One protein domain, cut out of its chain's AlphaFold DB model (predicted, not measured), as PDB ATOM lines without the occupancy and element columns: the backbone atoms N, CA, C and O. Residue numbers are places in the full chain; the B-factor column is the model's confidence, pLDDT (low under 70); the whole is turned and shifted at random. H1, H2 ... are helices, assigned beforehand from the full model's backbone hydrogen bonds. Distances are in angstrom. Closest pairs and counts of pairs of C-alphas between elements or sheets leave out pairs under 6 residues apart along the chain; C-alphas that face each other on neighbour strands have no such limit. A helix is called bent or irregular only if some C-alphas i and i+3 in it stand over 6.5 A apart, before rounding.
ATOM      1  N   VAL A 347      55.248 -38.673  -1.985       93.56
ATOM      2  CA  VAL A 347      53.787 -38.794  -2.155       93.56
ATOM      3  C   VAL A 347      53.437 -39.731  -3.317       93.56
ATOM      4  O   VAL A 347      52.396 -40.385  -3.306       93.56
ATOM      5  N   VAL A 348      54.312 -39.815  -4.319       93.75
ATOM      6  CA  VAL A 348      54.116 -40.647  -5.515       93.75
ATOM      7  C   VAL A 348      54.094 -42.150  -5.192       93.75
ATOM      8  O   VAL A 348      54.824 -42.591  -4.299       93.75
ATOM      9  N   PRO A 349      53.285 -42.953  -5.906       90.94
ATOM     10  CA  PRO A 349      53.289 -44.407  -5.752       90.94
ATOM     11  C   PRO A 349      54.632 -45.012  -6.163       90.94
ATOM     12  O   PRO A 349      55.328 -44.472  -7.023       90.94
ATOM     13  N   GLN A 350      54.965 -46.174  -5.595       82.25
ATOM     14  CA  GLN A 350      56.176 -46.908  -5.996       82.25
ATOM     15  C   GLN A 350      56.072 -47.421  -7.437       82.25
ATOM     16  O   GLN A 350      57.047 -47.416  -8.184       82.25
ATOM     17  N   LYS A 351      54.866 -47.849  -7.828       87.62
ATOM     18  CA  LYS A 351      54.542 -48.311  -9.175       87.62
ATOM     19  C   LYS A 351      53.363 -47.489  -9.699       87.62
ATOM     20  O   LYS A 351      52.237 -47.739  -9.276       87.62
ATOM     21  N   PRO A 352      53.586 -46.494 -10.574       83.88
ATOM     22  CA  PRO A 352      52.497 -45.686 -11.101       83.88
ATOM     23  C   PRO A 352      51.555 -46.554 -11.941       83.88
ATOM     24  O   PRO A 352      51.978 -47.215 -12.889       83.88
ATOM     25  N   ALA A 353      50.276 -46.557 -11.574       88.12
ATOM     26  CA  ALA A 353      49.210 -47.233 -12.299       88.12
ATOM     27  C   ALA A 353      47.899 -46.451 -12.146       88.12
ATOM     28  O   ALA A 353      47.622 -45.897 -11.084       88.12
ATOM     29  N   GLY A 354      47.108 -46.418 -13.224       89.75
ATOM     30  CA  GLY A 354      45.857 -45.663 -13.312       89.75
ATOM     31  C   GLY A 354      46.033 -44.137 -13.342       89.75
ATOM     32  O   GLY A 354      47.100 -43.600 -13.050       89.75
ATOM     33  N   ASP A 355      44.966 -43.433 -13.722       94.31
ATOM     34  CA  ASP A 355      44.944 -41.970 -13.788       94.31
ATOM     35  C   ASP A 355      44.253 -41.376 -12.542       94.31
ATOM     36  O   ASP A 355      43.058 -41.616 -12.332       94.31
ATOM     37  N   PRO A 356      44.964 -40.610 -11.688       96.38
ATOM     38  CA  PRO A 356      44.360 -39.961 -10.530       96.38
ATOM     39  C   PRO A 356      43.517 -38.729 -10.879       96.38
ATOM     40  O   PRO A 356      42.702 -38.308 -10.051       96.38
ATOM     41  N   LEU A 357      43.682 -38.135 -12.066       97.19
ATOM     42  CA  LEU A 357      43.074 -36.845 -12.399       97.19
ATOM     43  C   LEU A 357      41.540 -36.858 -12.339       97.19
ATOM     44  O   LEU A 357      40.996 -35.951 -11.704       97.19
ATOM     45  N   PRO A 358      40.811 -37.863 -12.866       97.69
ATOM     46  CA  PRO A 358      39.350 -37.882 -12.789       97.69
ATOM     47  C   PRO A 358      38.827 -37.887 -11.346       97.69
ATOM     48  O   PRO A 358      37.808 -37.262 -11.041       97.69
ATOM     49  N   VAL A 359      39.535 -38.560 -10.434       97.44
ATOM     50  CA  VAL A 359      39.177 -38.609  -9.007       97.44
ATOM     51  C   VAL A 359      39.434 -37.253  -8.349       97.44
ATOM     52  O   VAL A 359      38.564 -36.734  -7.644       97.44
ATOM     53  N   LEU A 360      40.598 -36.647  -8.607       97.62
ATOM     54  CA  LEU A 360      40.951 -35.321  -8.089       97.62
ATOM     55  C   LEU A 360      39.975 -34.243  -8.583       97.62
ATOM     56  O   LEU A 360      39.504 -33.434  -7.785       97.62
ATOM     57  N   GLN A 361      39.599 -34.284  -9.864       96.94
ATOM     58  CA  GLN A 361      38.607 -33.387 -10.464       96.94
ATOM     59  C   GLN A 361      37.222 -33.545  -9.824       96.94
ATOM     60  O   GLN A 361      36.530 -32.553  -9.600       96.94
ATOM     61  N   ARG A 362      36.801 -34.770  -9.476       96.31
ATOM     62  CA  ARG A 362      35.537 -34.986  -8.751       96.31
ATOM     63  C   ARG A 362      35.571 -34.435  -7.330       96.31
ATOM     64  O   ARG A 362      34.585 -33.832  -6.906       96.31
ATOM     65  N   LEU A 363      36.669 -34.636  -6.598       96.19
ATOM     66  CA  LEU A 363      36.837 -34.053  -5.261       96.19
ATOM     67  C   LEU A 363      36.794 -32.525  -5.322       96.19
ATOM     68  O   LEU A 363      36.114 -31.899  -4.510       96.19
ATOM     69  N   GLU A 364      37.458 -31.940  -6.314       95.25
ATOM     70  CA  GLU A 364      37.435 -30.506  -6.579       95.25
ATOM     71  C   GLU A 364      36.018 -30.012  -6.898       95.25
ATOM     72  O   GLU A 364      35.504 -29.131  -6.214       95.25
ATOM     73  N   ALA A 365      35.319 -30.645  -7.842       95.19
ATOM     74  CA  ALA A 365      33.948 -30.276  -8.186       95.19
ATOM     75  C   ALA A 365      32.976 -30.394  -6.996       95.19
ATOM     76  O   ALA A 365      31.993 -29.657  -6.921       95.19
ATOM     77  N   LEU A 366      33.219 -31.318  -6.059       94.81
ATOM     78  CA  LEU A 366      32.449 -31.410  -4.818       94.81
ATOM     79  C   LEU A 366      32.806 -30.310  -3.815       94.81
ATOM     80  O   LEU A 366      31.896 -29.786  -3.175       94.81
ATOM     81  N   ARG A 367      34.091 -29.968  -3.673       94.88
ATOM     82  CA  ARG A 367      34.595 -28.923  -2.764       94.88
ATOM     83  C   ARG A 367      33.926 -27.574  -3.011       94.88
ATOM     84  O   ARG A 367      33.590 -26.892  -2.042       94.88
ATOM     85  N   GLU A 368      33.709 -27.236  -4.280       93.31
ATOM     86  CA  GLU A 368      33.104 -25.966  -4.703       93.31
ATOM     87  C   GLU A 368      31.585 -25.900  -4.468       93.31
ATOM     88  O   GLU A 368      30.984 -24.828  -4.542       93.31
ATOM     89  N   LYS A 369      30.921 -27.026  -4.163       91.75
ATOM     90  CA  LYS A 369      29.478 -27.010  -3.885       91.75
ATOM     91  C   LYS A 369      29.187 -26.335  -2.539       91.75
ATOM     92  O   LYS A 369      29.858 -26.623  -1.548       91.75
ATOM     93  N   PRO A 370      28.136 -25.505  -2.437       92.50
ATOM     94  CA  PRO A 370      27.724 -24.953  -1.155       92.50
ATOM     95  C   PRO A 370      27.120 -26.028  -0.235       92.50
ATOM     96  O   PRO A 370      26.647 -27.084  -0.671       92.50
ATOM     97  N   GLY A 371      27.106 -25.732   1.064       94.88
ATOM     98  CA  GLY A 371      26.464 -26.557   2.083       94.88
ATOM     99  C   GLY A 371      27.274 -27.787   2.523       94.88
ATOM    100  O   GLY A 371      28.486 -27.879   2.300       94.88
ATOM    101  N   PRO A 372      26.610 -28.776   3.151       95.31
ATOM    102  CA  PRO A 372      27.287 -29.796   3.952       95.31
ATOM    103  C   PRO A 372      28.097 -30.805   3.126       95.31
ATOM    104  O   PRO A 372      28.941 -31.514   3.668       95.31
ATOM    105  N   TRP A 373      27.842 -30.909   1.819       94.44
ATOM    106  CA  TRP A 373      28.619 -31.774   0.926       94.44
ATOM    107  C   TRP A 373      29.942 -31.136   0.504       94.44
ATOM    108  O   TRP A 373      30.952 -31.835   0.480       94.44
ATOM    109  N   GLY A 374      29.967 -29.824   0.255       95.44
ATOM    110  CA  GLY A 374      31.224 -29.111   0.033       95.44
ATOM    111  C   GLY A 374      32.080 -29.055   1.289       95.44
ATOM    112  O   GLY A 374      33.285 -29.273   1.221       95.44
ATOM    113  N   GLU A 375      31.468 -28.866   2.461       95.38
ATOM    114  CA  GLU A 375      32.167 -28.974   3.752       95.38
ATOM    115  C   GLU A 375      32.774 -30.361   3.968       95.38
ATOM    116  O   GLU A 375      33.898 -30.484   4.452       95.38
ATOM    117  N   ALA A 376      32.049 -31.414   3.592       94.88
ATOM    118  CA  ALA A 376      32.556 -32.774   3.652       94.88
ATOM    119  C   ALA A 376      33.728 -33.000   2.685       94.88
ATOM    120  O   ALA A 376      34.717 -33.611   3.074       94.88
ATOM    121  N   ALA A 377      33.655 -32.478   1.459       95.12
ATOM    122  CA  ALA A 377      34.753 -32.557   0.496       95.12
ATOM    123  C   ALA A 377      35.981 -31.741   0.939       95.12
ATOM    124  O   ALA A 377      37.109 -32.206   0.796       95.12
ATOM    125  N   ARG A 378      35.787 -30.579   1.579       94.94
ATOM    126  CA  ARG A 378      36.872 -29.787   2.188       94.94
ATOM    127  C   ARG A 378      37.612 -30.537   3.300       94.94
ATOM    128  O   ARG A 378      38.806 -30.331   3.481       94.94
ATOM    129  N   GLN A 379      36.948 -31.457   4.002       94.12
ATOM    130  CA  GLN A 379      37.615 -32.337   4.972       94.12
ATOM    131  C   GLN A 379      38.515 -33.396   4.315       94.12
ATOM    132  O   GLN A 379      39.350 -33.974   4.999       94.12
ATOM    133  N   LEU A 380      38.355 -33.662   3.014       96.00
ATOM    134  CA  LEU A 380      39.102 -34.685   2.273       96.00
ATOM    135  C   LEU A 380      40.300 -34.118   1.504       96.00
ATOM    136  O   LEU A 380      40.975 -34.875   0.812       96.00
ATOM    137  N   LEU A 381      40.584 -32.816   1.608       94.50
ATOM    138  CA  LEU A 381      41.624 -32.174   0.798       94.50
ATOM    139  C   LEU A 381      42.989 -32.831   0.967       94.50
ATOM    140  O   LEU A 381      43.673 -33.087  -0.014       94.50
ATOM    141  N   TRP A 382      43.349 -33.173   2.201       96.94
ATOM    142  CA  TRP A 382      44.570 -33.920   2.478       96.94
ATOM    143  C   TRP A 382      44.548 -35.311   1.858       96.94
ATOM    144  O   TRP A 382      45.504 -35.692   1.194       96.94
ATOM    145  N   ALA A 383      43.437 -36.039   1.987       96.25
ATOM    146  CA  ALA A 383      43.293 -37.369   1.405       96.25
ATOM    147  C   ALA A 383      43.451 -37.374  -0.130       96.25
ATOM    148  O   ALA A 383      43.829 -38.402  -0.687       96.25
ATOM    149  N   ALA A 384      43.264 -36.235  -0.810       96.62
ATOM    150  CA  ALA A 384      43.561 -36.097  -2.237       96.62
ATOM    151  C   ALA A 384      45.010 -36.494  -2.587       96.62
ATOM    152  O   ALA A 384      45.236 -37.086  -3.638       96.62
ATOM    153  N   LEU A 385      45.983 -36.262  -1.696       97.06
ATOM    154  CA  LEU A 385      47.377 -36.679  -1.909       97.06
ATOM    155  C   LEU A 385      47.566 -38.204  -1.900       97.06
ATOM    156  O   LEU A 385      48.529 -38.695  -2.479       97.06
ATOM    157  N   ALA A 386      46.656 -38.961  -1.282       97.25
ATOM    158  CA  ALA A 386      46.695 -40.423  -1.284       97.25
ATOM    159  C   ALA A 386      46.054 -41.038  -2.542       97.25
ATOM    160  O   ALA A 386      46.289 -42.210  -2.835       97.25
ATOM    161  N   VAL A 387      45.268 -40.266  -3.307       97.44
ATOM    162  CA  VAL A 387      44.555 -40.748  -4.505       97.44
ATOM    163  C   VAL A 387      45.478 -41.452  -5.505       97.44
ATOM    164  O   VAL A 387      45.116 -42.546  -5.929       97.44
ATOM    165  N   PRO A 388      46.658 -40.921  -5.873       96.62
ATOM    166  CA  PRO A 388      47.541 -41.573  -6.841       96.62
ATOM    167  C   PRO A 388      48.012 -42.960  -6.400       96.62
ATOM    168  O   PRO A 388      48.101 -43.866  -7.222       96.62
ATOM    169  N   ARG A 389      48.250 -43.151  -5.098       96.25
ATOM    170  CA  ARG A 389      48.638 -44.447  -4.521       96.25
ATOM    171  C   ARG A 389      47.473 -45.436  -4.507       96.25
ATOM    172  O   ARG A 389      47.624 -46.587  -4.892       96.25
ATOM    173  N   LEU A 390      46.284 -44.962  -4.142       95.94
ATOM    174  CA  LEU A 390      45.061 -45.773  -4.117       95.94
ATOM    175  C   LEU A 390      44.580 -46.161  -5.521       95.94
ATOM    176  O   LEU A 390      44.073 -47.258  -5.736       95.94
ATOM    177  N   VAL A 391      44.736 -45.267  -6.498       95.50
ATOM    178  CA  VAL A 391      44.464 -45.549  -7.917       95.50
ATOM    179  C   VAL A 391      45.465 -46.566  -8.468       95.50
ATOM    180  O   VAL A 391      45.068 -47.419  -9.259       95.50
ATOM    181  N   ALA A 392      46.706 -46.551  -7.975       94.62
ATOM    182  CA  ALA A 392      47.705 -47.570  -8.283       94.62
ATOM    183  C   ALA A 392      47.441 -48.935  -7.616       94.62
ATOM    184  O   ALA A 392      48.176 -49.888  -7.869       94.62
ATOM    185  N   GLY A 393      46.385 -49.054  -6.801       93.69
ATOM    186  CA  GLY A 393      45.981 -50.299  -6.149       93.69
ATOM    187  C   GLY A 393      46.687 -50.581  -4.822       93.69
ATOM    188  O   GLY A 393      46.601 -51.702  -4.328       93.69
ATOM    189  N   GLU A 394      47.384 -49.602  -4.238       94.75
ATOM    190  CA  GLU A 394      47.965 -49.752  -2.899       94.75
ATOM    191  C   GLU A 394      46.866 -49.835  -1.821       94.75
ATOM    192  O   GLU A 394      45.842 -49.151  -1.902       94.75
ATOM    193  N   ASP A 395      47.095 -50.648  -0.783       94.25
ATOM    194  CA  ASP A 395      46.142 -50.821   0.317       94.25
ATOM    195  C   ASP A 395      45.938 -49.503   1.096       94.25
ATOM    196  O   ASP A 395      46.928 -48.857   1.459       94.25
ATOM    197  N   PRO A 396      44.695 -49.100   1.432       95.06
ATOM    198  CA  PRO A 396      44.435 -47.824   2.097       95.06
ATOM    199  C   PRO A 396      45.151 -47.626   3.435       95.06
ATOM    200  O   PRO A 396      45.490 -46.488   3.771       95.06
ATOM    201  N   GLN A 397      45.409 -48.701   4.187       95.12
ATOM    202  CA  GLN A 397      46.120 -48.638   5.466       95.12
ATOM    203  C   GLN A 397      47.596 -48.287   5.293       95.12
ATOM    204  O   GLN A 397      48.196 -47.729   6.208       95.12
ATOM    205  N   THR A 398      48.164 -48.549   4.116       95.06
ATOM    206  CA  THR A 398      49.560 -48.231   3.786       95.06
ATOM    207  C   THR A 398      49.675 -46.956   2.949       95.06
ATOM    208  O   THR A 398      50.475 -46.074   3.266       95.06
ATOM    209  N   ALA A 399      48.810 -46.799   1.946       95.50
ATOM    210  CA  ALA A 399      48.817 -45.693   0.997       95.50
ATOM    211  C   ALA A 399      48.568 -44.334   1.665       95.50
ATOM    212  O   ALA A 399      49.260 -43.355   1.371       95.50
ATOM    213  N   VAL A 400      47.590 -44.254   2.579       96.94
ATOM    214  CA  VAL A 400      47.222 -42.985   3.226       96.94
ATOM    215  C   VAL A 400      48.345 -42.481   4.143       96.94
ATOM    216  O   VAL A 400      48.761 -41.335   3.967       96.94
ATOM    217  N   PRO A 401      48.908 -43.278   5.076       96.75
ATOM    218  CA  PRO A 401      50.061 -42.834   5.858       96.75
ATOM    219  C   PRO A 401      51.283 -42.498   5.002       96.75
ATOM    220  O   PRO A 401      51.919 -41.478   5.260       96.75
ATOM    221  N   ALA A 402      51.579 -43.293   3.967       95.12
ATOM    222  CA  ALA A 402      52.720 -43.050   3.086       95.12
ATOM    223  C   ALA A 402      52.621 -41.707   2.345       95.12
ATOM    224  O   ALA A 402      53.624 -41.015   2.208       95.12
ATOM    225  N   ALA A 403      51.422 -41.302   1.918       96.06
ATOM    226  CA  ALA A 403      51.217 -40.018   1.250       96.06
ATOM    227  C   ALA A 403      51.168 -38.819   2.216       96.06
ATOM    228  O   ALA A 403      51.572 -37.716   1.851       96.06
ATOM    229  N   LEU A 404      50.642 -39.002   3.434       96.75
ATOM    230  CA  LEU A 404      50.312 -37.888   4.333       96.75
ATOM    231  C   LEU A 404      51.362 -37.618   5.418       96.75
ATOM    232  O   LEU A 404      51.562 -36.464   5.800       96.75
ATOM    233  N   ALA A 405      52.054 -38.645   5.911       94.75
ATOM    234  CA  ALA A 405      53.075 -38.463   6.942       94.75
ATOM    235  C   ALA A 405      54.267 -37.597   6.480       94.75
ATOM    236  O   ALA A 405      54.694 -36.733   7.254       94.75
ATOM    237  N   PRO A 406      54.786 -37.737   5.239       93.62
ATOM    238  CA  PRO A 406      55.892 -36.902   4.763       93.62
ATOM    239  C   PRO A 406      55.548 -35.414   4.668       93.62
ATOM    240  O   PRO A 406      56.407 -34.565   4.892       93.62
ATOM    241  N   VAL A 407      54.280 -35.086   4.398       94.81
ATOM    242  CA  VAL A 407      53.785 -33.700   4.349       94.81
ATOM    243  C   VAL A 407      53.359 -33.170   5.723       94.81
ATOM    244  O   VAL A 407      52.699 -32.140   5.812       94.81
ATOM    245  N   GLY A 408      53.729 -33.868   6.801       93.12
ATOM    246  CA  GLY A 408      53.567 -33.411   8.179       93.12
ATOM    247  C   GLY A 408      52.220 -33.728   8.830       93.12
ATOM    248  O   GLY A 408      51.968 -33.245   9.935       93.12
ATOM    249  N   LEU A 409      51.350 -34.535   8.209       94.00
ATOM    250  CA  LEU A 409      50.127 -34.997   8.876       94.00
ATOM    251  C   LEU A 409      50.416 -36.189   9.784       94.00
ATOM    252  O   LEU A 409      50.942 -37.212   9.355       94.00
ATOM    253  N   CYS A 410      50.000 -36.088  11.043       93.12
ATOM    254  CA  CYS A 410      50.216 -37.128  12.039       93.12
ATOM    255  C   CYS A 410      49.071 -37.197  13.063       93.12
ATOM    256  O   CYS A 410      48.122 -36.405  13.047       93.12
ATOM    257  N   GLY A 411      49.147 -38.188  13.954       93.81
ATOM    258  CA  GLY A 411      48.249 -38.325  15.098       93.81
ATOM    259  C   GLY A 411      46.769 -38.414  14.714       93.81
ATOM    260  O   GLY A 411      46.380 -39.131  13.792       93.81
ATOM    261  N   ARG A 412      45.924 -37.674  15.445       93.62
ATOM    262  CA  ARG A 412      44.458 -37.782  15.338       93.62
ATOM    263  C   ARG A 412      43.926 -37.416  13.954       93.62
ATOM    264  O   ARG A 412      42.953 -38.026  13.516       93.62
ATOM    265  N   GLU A 413      44.527 -36.433  13.287       93.06
ATOM    266  CA  GLU A 413      44.081 -35.997  11.961       93.06
ATOM    267  C   GLU A 413      44.335 -37.086  10.915       93.06
ATOM    268  O   GLU A 413      43.406 -37.471  10.201       93.06
ATOM    269  N   LEU A 414      45.542 -37.660  10.907       95.62
ATOM    270  CA  LEU A 414      45.883 -38.783  10.035       95.62
ATOM    271  C   LEU A 414      44.965 -39.983  10.293       95.62
ATOM    272  O   LEU A 414      44.374 -40.520   9.361       95.62
ATOM    273  N   SER A 415      44.771 -40.365  11.561       95.12
ATOM    274  CA  SER A 415      43.882 -41.479  11.917       95.12
ATOM    275  C   SER A 415      42.427 -41.228  11.511       95.12
ATOM    276  O   SER A 415      41.727 -42.158  11.111       95.12
ATOM    277  N   LYS A 416      41.945 -39.982  11.613       94.19
ATOM    278  CA  LYS A 416      40.599 -39.608  11.162       94.19
ATOM    279  C   LYS A 416      40.474 -39.779   9.648       94.19
ATOM    280  O   LYS A 416      39.516 -40.414   9.212       94.19
ATOM    281  N   LEU A 417      41.416 -39.248   8.870       95.50
ATOM    282  CA  LEU A 417      41.406 -39.363   7.408       95.50
ATOM    283  C   LEU A 417      41.528 -40.814   6.950       95.50
ATOM    284  O   LEU A 417      40.738 -41.241   6.117       95.50
ATOM    285  N   LEU A 418      42.437 -41.585   7.551       96.44
ATOM    286  CA  LEU A 418      42.603 -43.003   7.249       96.44
ATOM    287  C   LEU A 418      41.294 -43.774   7.445       96.44
ATOM    288  O   LEU A 418      40.874 -44.489   6.544       96.44
ATOM    289  N   ARG A 419      40.599 -43.588   8.576       94.12
ATOM    290  CA  ARG A 419      39.302 -44.246   8.807       94.12
ATOM    291  C   ARG A 419      38.249 -43.843   7.775       94.12
ATOM    292  O   ARG A 419      37.499 -44.696   7.315       94.12
ATOM    293  N   LEU A 420      38.179 -42.559   7.420       95.06
ATOM    294  CA  LEU A 420      37.228 -42.066   6.418       95.06
ATOM    295  C   LEU A 420      37.490 -42.683   5.038       95.06
ATOM    296  O   LEU A 420      36.550 -43.157   4.402       95.06
ATOM    297  N   VAL A 421      38.755 -42.693   4.609       96.12
ATOM    298  CA  VAL A 421      39.190 -43.258   3.327       96.12
ATOM    299  C   VAL A 421      38.987 -44.769   3.311       96.12
ATOM    300  O   VAL A 421      38.378 -45.265   2.377       96.12
ATOM    301  N   ALA A 422      39.393 -45.495   4.354       93.88
ATOM    302  CA  ALA A 422      39.259 -46.952   4.419       93.88
ATOM    303  C   ALA A 422      37.801 -47.413   4.263       93.88
ATOM    304  O   ALA A 422      37.518 -48.299   3.463       93.88
ATOM    305  N   VAL A 423      36.855 -46.764   4.956       93.19
ATOM    306  CA  VAL A 423      35.422 -47.066   4.786       93.19
ATOM    307  C   VAL A 423      34.944 -46.692   3.379       93.19
ATOM    308  O   VAL A 423      34.152 -47.415   2.780       93.19
ATOM    309  N   GLY A 424      35.419 -45.569   2.835       94.50
ATOM    310  CA  GLY A 424      35.094 -45.141   1.477       94.50
ATOM    311  C   GLY A 424      35.593 -46.107   0.396       94.50
ATOM    312  O   GLY A 424      34.858 -46.373  -0.551       94.50
ATOM    313  N   GLU A 425      36.799 -46.657   0.551       94.94
ATOM    314  CA  GLU A 425      37.381 -47.664  -0.346       94.94
ATOM    315  C   GLU A 425      36.683 -49.026  -0.194       94.94
ATOM    316  O   GLU A 425      36.393 -49.666  -1.199       94.94
ATOM    317  N   GLN A 426      36.296 -49.428   1.024       92.25
ATOM    318  CA  GLN A 426      35.504 -50.647   1.248       92.25
ATOM    319  C   GLN A 426      34.160 -50.616   0.495       92.25
ATOM    320  O   GLN A 426      33.683 -51.638   0.006       92.25
ATOM    321  N   LEU A 427      33.542 -49.438   0.351       93.06
ATOM    322  CA  LEU A 427      32.317 -49.289  -0.442       93.06
ATOM    323  C   LEU A 427      32.531 -49.532  -1.944       93.06
ATOM    324  O   LEU A 427      31.555 -49.796  -2.643       93.06
ATOM    325  N   LEU A 428      33.762 -49.412  -2.455       91.62
ATOM    326  CA  LEU A 428      34.081 -49.640  -3.872       91.62
ATOM    327  C   LEU A 428      34.134 -51.129  -4.212       91.62
ATOM    328  O   LEU A 428      33.781 -51.508  -5.326       91.62
ATOM    329  N   THR A 429      34.585 -51.954  -3.267       85.88
ATOM    330  CA  THR A 429      34.724 -53.407  -3.443       85.88
ATOM    331  C   THR A 429      33.419 -54.154  -3.191       85.88
ATOM    332  O   THR A 429      33.264 -55.294  -3.618       85.88
ATOM    333  N   GLU A 430      32.473 -53.524  -2.496       84.19
ATOM    334  CA  GLU A 430      31.244 -54.164  -2.049       84.19
ATOM    335  C   GLU A 430      30.088 -53.979  -3.030       84.19
ATOM    336  O   GLU A 430      29.689 -52.866  -3.372       84.19
ATOM    337  N   SER A 431      29.473 -55.096  -3.422       82.44
ATOM    338  CA  SER A 431      28.293 -55.095  -4.301       82.44
ATOM    339  C   SER A 431      27.064 -54.460  -3.637       82.44
ATOM    340  O   SER A 431      26.152 -53.983  -4.313       82.44
ATOM    341  N   GLN A 432      27.036 -54.432  -2.299       86.75
ATOM    342  CA  GLN A 432      25.904 -53.973  -1.503       86.75
ATOM    343  C   GLN A 432      26.319 -52.860  -0.523       86.75
ATOM    344  O   GLN A 432      26.468 -53.101   0.677       86.75
ATOM    345  N   PRO A 433      26.422 -51.595  -0.974       90.00
ATOM    346  CA  PRO A 433      26.931 -50.487  -0.155       90.00
ATOM    347  C   PRO A 433      26.105 -50.230   1.115       90.00
ATOM    348  O   PRO A 433      26.627 -49.762   2.124       90.00
ATOM    349  N   LYS A 434      24.811 -50.573   1.106       91.88
ATOM    350  CA  LYS A 434      23.942 -50.481   2.291       91.88
ATOM    351  C   LYS A 434      24.420 -51.367   3.442       91.88
ATOM    352  O   LYS A 434      24.299 -50.948   4.587       91.88
ATOM    353  N   ALA A 435      24.961 -52.553   3.158       89.12
ATOM    354  CA  ALA A 435      25.456 -53.462   4.189       89.12
ATOM    355  C   ALA A 435      26.652 -52.849   4.932       89.12
ATOM    356  O   ALA A 435      26.660 -52.821   6.158       89.12
ATOM    357  N   VAL A 436      27.599 -52.262   4.197       89.94
ATOM    358  CA  VAL A 436      28.752 -51.554   4.778       89.94
ATOM    359  C   VAL A 436      28.290 -50.353   5.608       89.94
ATOM    360  O   VAL A 436      28.624 -50.234   6.786       89.94
ATOM    361  N   LEU A 437      27.455 -49.482   5.025       91.06
ATOM    362  CA  LEU A 437      26.972 -48.261   5.681       91.06
ATOM    363  C   LEU A 437      26.128 -48.532   6.935       91.06
ATOM    364  O   LEU A 437      26.033 -47.669   7.803       91.06
ATOM    365  N   ALA A 438      25.496 -49.702   7.038       89.12
ATOM    366  CA  ALA A 438      24.677 -50.082   8.186       89.12
ATOM    367  C   ALA A 438      25.482 -50.329   9.466       89.12
ATOM    368  O   ALA A 438      24.935 -50.212  10.566       89.12
ATOM    369  N   CYS A 439      26.753 -50.696   9.311       86.06
ATOM    370  CA  CYS A 439      27.647 -51.097  10.396       86.06
ATOM    371  C   CYS A 439      28.568 -49.968  10.853       86.06
ATOM    372  O   CYS A 439      29.256 -50.099  11.861       86.06
ATOM    373  N   VAL A 440      28.574 -48.857  10.122       85.50
ATOM    374  CA  VAL A 440      29.385 -47.680  10.418       85.50
ATOM    375  C   VAL A 440      28.477 -46.477  10.656       85.50
ATOM    376  O   VAL A 440      27.313 -46.456  10.253       85.50
ATOM    377  N   ALA A 441      29.004 -45.457  11.327       81.44
ATOM    378  CA  ALA A 441      28.401 -44.129  11.359       81.44
ATOM    379  C   ALA A 441      29.061 -43.281  10.252       81.44
ATOM    380  O   ALA A 441      29.982 -42.513  10.544       81.44
ATOM    381  N   PRO A 442      28.688 -43.469   8.966       85.38
ATOM    382  CA  PRO A 442      29.298 -42.760   7.863       85.38
ATOM    383  C   PRO A 442      29.079 -41.264   8.031       85.38
ATOM    384  O   PRO A 442      27.990 -40.779   8.339       85.38
ATOM    385  N   THR A 443      30.130 -40.512   7.754       92.56
ATOM    386  CA  THR A 443      30.003 -39.079   7.535       92.56
ATOM    387  C   THR A 443      29.696 -38.831   6.061       92.56
ATOM    388  O   THR A 443      29.939 -39.680   5.198       92.56
ATOM    389  N   ARG A 444      29.235 -37.622   5.728       95.12
ATOM    390  CA  ARG A 444      29.162 -37.191   4.325       95.12
ATOM    391  C   ARG A 444      30.519 -37.279   3.618       95.12
ATOM    392  O   ARG A 444      30.539 -37.490   2.414       95.12
ATOM    393  N   ALA A 445      31.633 -37.169   4.349       96.25
ATOM    394  CA  ALA A 445      32.971 -37.285   3.775       96.25
ATOM    395  C   ALA A 445      33.246 -38.708   3.259       96.25
ATOM    396  O   ALA A 445      33.796 -38.851   2.177       96.25
ATOM    397  N   VAL A 446      32.769 -39.755   3.945       96.19
ATOM    398  CA  VAL A 446      32.868 -41.144   3.447       96.19
ATOM    399  C   VAL A 446      32.173 -41.289   2.090       96.19
ATOM    400  O   VAL A 446      32.738 -41.833   1.147       96.19
ATOM    401  N   LEU A 447      30.953 -40.762   1.966       95.75
ATOM    402  CA  LEU A 447      30.181 -40.852   0.725       95.75
ATOM    403  C   LEU A 447      30.707 -39.928  -0.383       95.75
ATOM    404  O   LEU A 447      30.640 -40.286  -1.557       95.75
ATOM    405  N   ALA A 448      31.242 -38.758  -0.028       96.69
ATOM    406  CA  ALA A 448      31.922 -37.866  -0.965       96.69
ATOM    407  C   ALA A 448      33.193 -38.519  -1.527       96.69
ATOM    408  O   ALA A 448      33.426 -38.463  -2.733       96.69
ATOM    409  N   TRP A 449      33.964 -39.195  -0.671       97.38
ATOM    410  CA  TRP A 449      35.123 -39.985  -1.076       97.38
ATOM    411  C   TRP A 449      34.723 -41.131  -2.013       97.38
ATOM    412  O   TRP A 449      35.249 -41.231  -3.119       97.38
ATOM    413  N   TYR A 450      33.722 -41.930  -1.619       96.06
ATOM    414  CA  TYR A 450      33.168 -43.003  -2.448       96.06
ATOM    415  C   TYR A 450      32.731 -42.503  -3.833       96.06
ATOM    416  O   TYR A 450      33.077 -43.109  -4.841       96.06
ATOM    417  N   PHE A 451      32.020 -41.373  -3.907       96.25
ATOM    418  CA  PHE A 451      31.616 -40.773  -5.181       96.25
ATOM    419  C   PHE A 451      32.805 -40.375  -6.060       96.25
ATOM    420  O   PHE A 451      32.783 -40.579  -7.277       96.25
ATOM    421  N   ALA A 452      33.829 -39.769  -5.459       96.56
ATOM    422  CA  ALA A 452      35.000 -39.334  -6.201       96.56
ATOM    423  C   ALA A 452      35.793 -40.521  -6.755       96.56
ATOM    424  O   ALA A 452      36.241 -40.471  -7.898       96.56
ATOM    425  N   ARG A 453      35.922 -41.597  -5.973       96.25
ATOM    426  CA  ARG A 453      36.656 -42.808  -6.356       96.25
ATOM    427  C   ARG A 453      35.874 -43.734  -7.284       96.25
ATOM    428  O   ARG A 453      36.464 -44.322  -8.186       96.25
ATOM    429  N   ASN A 454      34.557 -43.840  -7.122       95.12
ATOM    430  CA  ASN A 454      33.707 -44.623  -8.011       95.12
ATOM    431  C   ASN A 454      33.302 -43.799  -9.238       95.12
ATOM    432  O   ASN A 454      32.223 -43.204  -9.273       95.12
ATOM    433  N   LEU A 455      34.138 -43.811 -10.280       93.94
ATOM    434  CA  LEU A 455      33.880 -43.062 -11.514       93.94
ATOM    435  C   LEU A 455      32.573 -43.461 -12.229       93.94
ATOM    436  O   LEU A 455      32.042 -42.670 -13.006       93.94
ATOM    437  N   LYS A 456      31.994 -44.628 -11.928       93.50
ATOM    438  CA  LYS A 456      30.701 -45.056 -12.482       93.50
ATOM    439  C   LYS A 456      29.498 -44.549 -11.678       93.50
ATOM    440  O   LYS A 456      28.406 -44.467 -12.226       93.50
ATOM    441  N   ALA A 457      29.681 -44.194 -10.404       93.06
ATOM    442  CA  ALA A 457      28.591 -43.724  -9.554       93.06
ATOM    443  C   ALA A 457      28.087 -42.341  -9.982       93.06
ATOM    444  O   ALA A 457      28.868 -41.425 -10.262       93.06
ATOM    445  N   THR A 458      26.768 -42.171  -9.943       94.44
ATOM    446  CA  THR A 458      26.095 -40.893 -10.177       94.44
ATOM    447  C   THR A 458      25.837 -40.155  -8.862       94.44
ATOM    448  O   THR A 458      25.644 -40.745  -7.796       94.44
ATOM    449  N   TRP A 459      25.788 -38.823  -8.912       93.50
ATOM    450  CA  TRP A 459      25.534 -38.021  -7.712       93.50
ATOM    451  C   TRP A 459      24.162 -38.301  -7.051       93.50
ATOM    452  O   TRP A 459      24.112 -38.428  -5.822       93.50
ATOM    453  N   PRO A 460      23.054 -38.482  -7.803       95.44
ATOM    454  CA  PRO A 460      21.764 -38.843  -7.213       95.44
ATOM    455  C   PRO A 460      21.770 -40.178  -6.456       95.44
ATOM    456  O   PRO A 460      21.063 -40.307  -5.454       95.44
ATOM    457  N   GLU A 461      22.563 -41.168  -6.883       93.69
ATOM    458  CA  GLU A 461      22.718 -42.446  -6.166       93.69
ATOM    459  C   GLU A 461      23.318 -42.240  -4.779       93.69
ATOM    460  O   GLU A 461      22.780 -42.730  -3.786       93.69
ATOM    461  N   VAL A 462      24.375 -41.436  -4.693       94.19
ATOM    462  CA  VAL A 462      25.051 -41.113  -3.431       94.19
ATOM    463  C   VAL A 462      24.107 -40.369  -2.484       94.19
ATOM    464  O   VAL A 462      24.024 -40.679  -1.293       94.19
ATOM    465  N   GLN A 463      23.305 -39.441  -3.012       94.44
ATOM    466  CA  GLN A 463      22.280 -38.747  -2.229       94.44
ATOM    467  C   GLN A 463      21.154 -39.684  -1.763       94.44
ATOM    468  O   GLN A 463      20.610 -39.495  -0.672       94.44
ATOM    469  N   ARG A 464      20.778 -40.696  -2.561       95.44
ATOM    470  CA  ARG A 464      19.835 -41.744  -2.134       95.44
ATOM    471  C   ARG A 464      20.426 -42.603  -1.019       95.44
ATOM    472  O   ARG A 464      19.717 -42.854  -0.049       95.44
ATOM    473  N   LEU A 465      21.702 -42.987  -1.106       94.56
ATOM    474  CA  LEU A 465      22.395 -43.723  -0.043       94.56
ATOM    475  C   LEU A 465      22.420 -42.931   1.268       94.56
ATOM    476  O   LEU A 465      22.079 -43.478   2.314       94.56
ATOM    477  N   TRP A 466      22.730 -41.633   1.212       95.69
ATOM    478  CA  TRP A 466      22.712 -40.775   2.398       95.69
ATOM    479  C   TRP A 466      21.319 -40.671   3.036       95.69
ATOM    480  O   TRP A 466      21.175 -40.845   4.245       95.69
ATOM    481  N   ARG A 467      20.273 -40.432   2.231       95.75
ATOM    482  CA  ARG A 467      18.881 -40.374   2.721       95.75
ATOM    483  C   ARG A 467      18.425 -41.704   3.312       95.75
ATOM    484  O   ARG A 467      17.803 -41.719   4.371       95.75
ATOM    485  N   TRP A 468      18.759 -42.810   2.649       95.62
ATOM    486  CA  TRP A 468      18.493 -44.149   3.160       95.62
ATOM    487  C   TRP A 468      19.178 -44.366   4.511       95.62
ATOM    488  O   TRP A 468      18.524 -44.819   5.447       95.62
ATOM    489  N   TRP A 469      20.455 -43.993   4.639       95.50
ATOM    490  CA  TRP A 469      21.196 -44.183   5.881       95.50
ATOM    491  C   TRP A 469      20.601 -43.364   7.031       95.50
ATOM    492  O   TRP A 469      20.415 -43.903   8.115       95.50
ATOM    493  N   LEU A 470      20.210 -42.105   6.792       94.50
ATOM    494  CA  LEU A 470      19.522 -41.276   7.794       94.50
ATOM    495  C   LEU A 470      18.205 -41.898   8.283       94.50
ATOM    496  O   LEU A 470      17.862 -41.781   9.457       94.50
ATOM    497  N   ALA A 471      17.454 -42.545   7.391       94.56
ATOM    498  CA  ALA A 471      16.236 -43.255   7.765       94.56
ATOM    499  C   ALA A 471      16.544 -44.570   8.503       94.56
ATOM    500  O   ALA A 471      15.845 -44.931   9.447       94.56
ATOM    501  N   PHE A 472      17.587 -45.290   8.082       93.81
ATOM    502  CA  PHE A 472      17.998 -46.561   8.671       93.81
ATOM    503  C   PHE A 472      18.614 -46.400  10.064       93.81
ATOM    504  O   PHE A 472      18.317 -47.195  10.952       93.81
TER     505      PHE A 472
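What this domain is: This is residues 347 to 472 of the 530 residues of a protein of bacterium HR09 (UniProt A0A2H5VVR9). H7 is the core helix, with H1 and H2 packed on one side of it, the longest helix, H5, on the other, and H8 folded back along it. H3 and H4 make one end of the long axis, and H8 with H6 the other. The printed part has 126 residues with eight named helices, H1 to H8 in chain order, and no named strand: all helix. It is compact, with a radius of gyration of the C-alphas of 13.8 A and spans of 41 by 29 by 29 A.

Where its parts are: Start at Val 347 and read on to C-alpha 357 at (43.074, -36.845, -12.399), where H1 begins, residues 357 to 367, 15.1 A. Next come H2, residues 372 to 378, H3, 383 to 391, and H4, 396 to 404. H3 is only just irregular: C-alphas 385 and 388 are 7.0 A apart. From C-alpha 411 at (48.249, -38.325, 15.098), H5 runs 27.5 A to residue 429. Then find H6, residues 433 to 439, H7, 444 to 453, and H8, 459 to 472, 20.0 A, ending at (17.998, -46.561, 8.671).

How they stand to each other: Look first at the hub, H7. With residues 420 to 428 alone, H5 touches it, closest at C-alphas Gly 424 and Tyr 450, 4.9 A. H2 touches it at Ala 376 and Ala 445, C-alphas 4.5 A apart, and H1 at Arg 362 and Ala 452, 5.1 A. H7 and H8 form a hairpin, closest at C-alphas Leu 447 and Val 462, 6.6 A, a shallow tilt of 34 degrees, only just short of steep. H3 touches H4 at C-alphas Ala 386 and Ala 403, 5.2 A; H6 touches H8 at Leu 437 and Trp 469, 7.1 A. H1 and H8 are apart. Every O i to N i+4 pair is within hydrogen-bond range in H1, H2, H7 and H8; the counts are 4 of 5 in H4, 13 of 15 in H5, 2 of 3 in H6 and 2 of 5 in H3, where 4 of 6 O i to N i+3 pairs are within range.

The domain as a whole: The farthest C-alphas, Gln 350 and Ala 471, are 42.4 A apart. The printed part has no cut, no link is long, and no printed residue is under 70 in pLDDT.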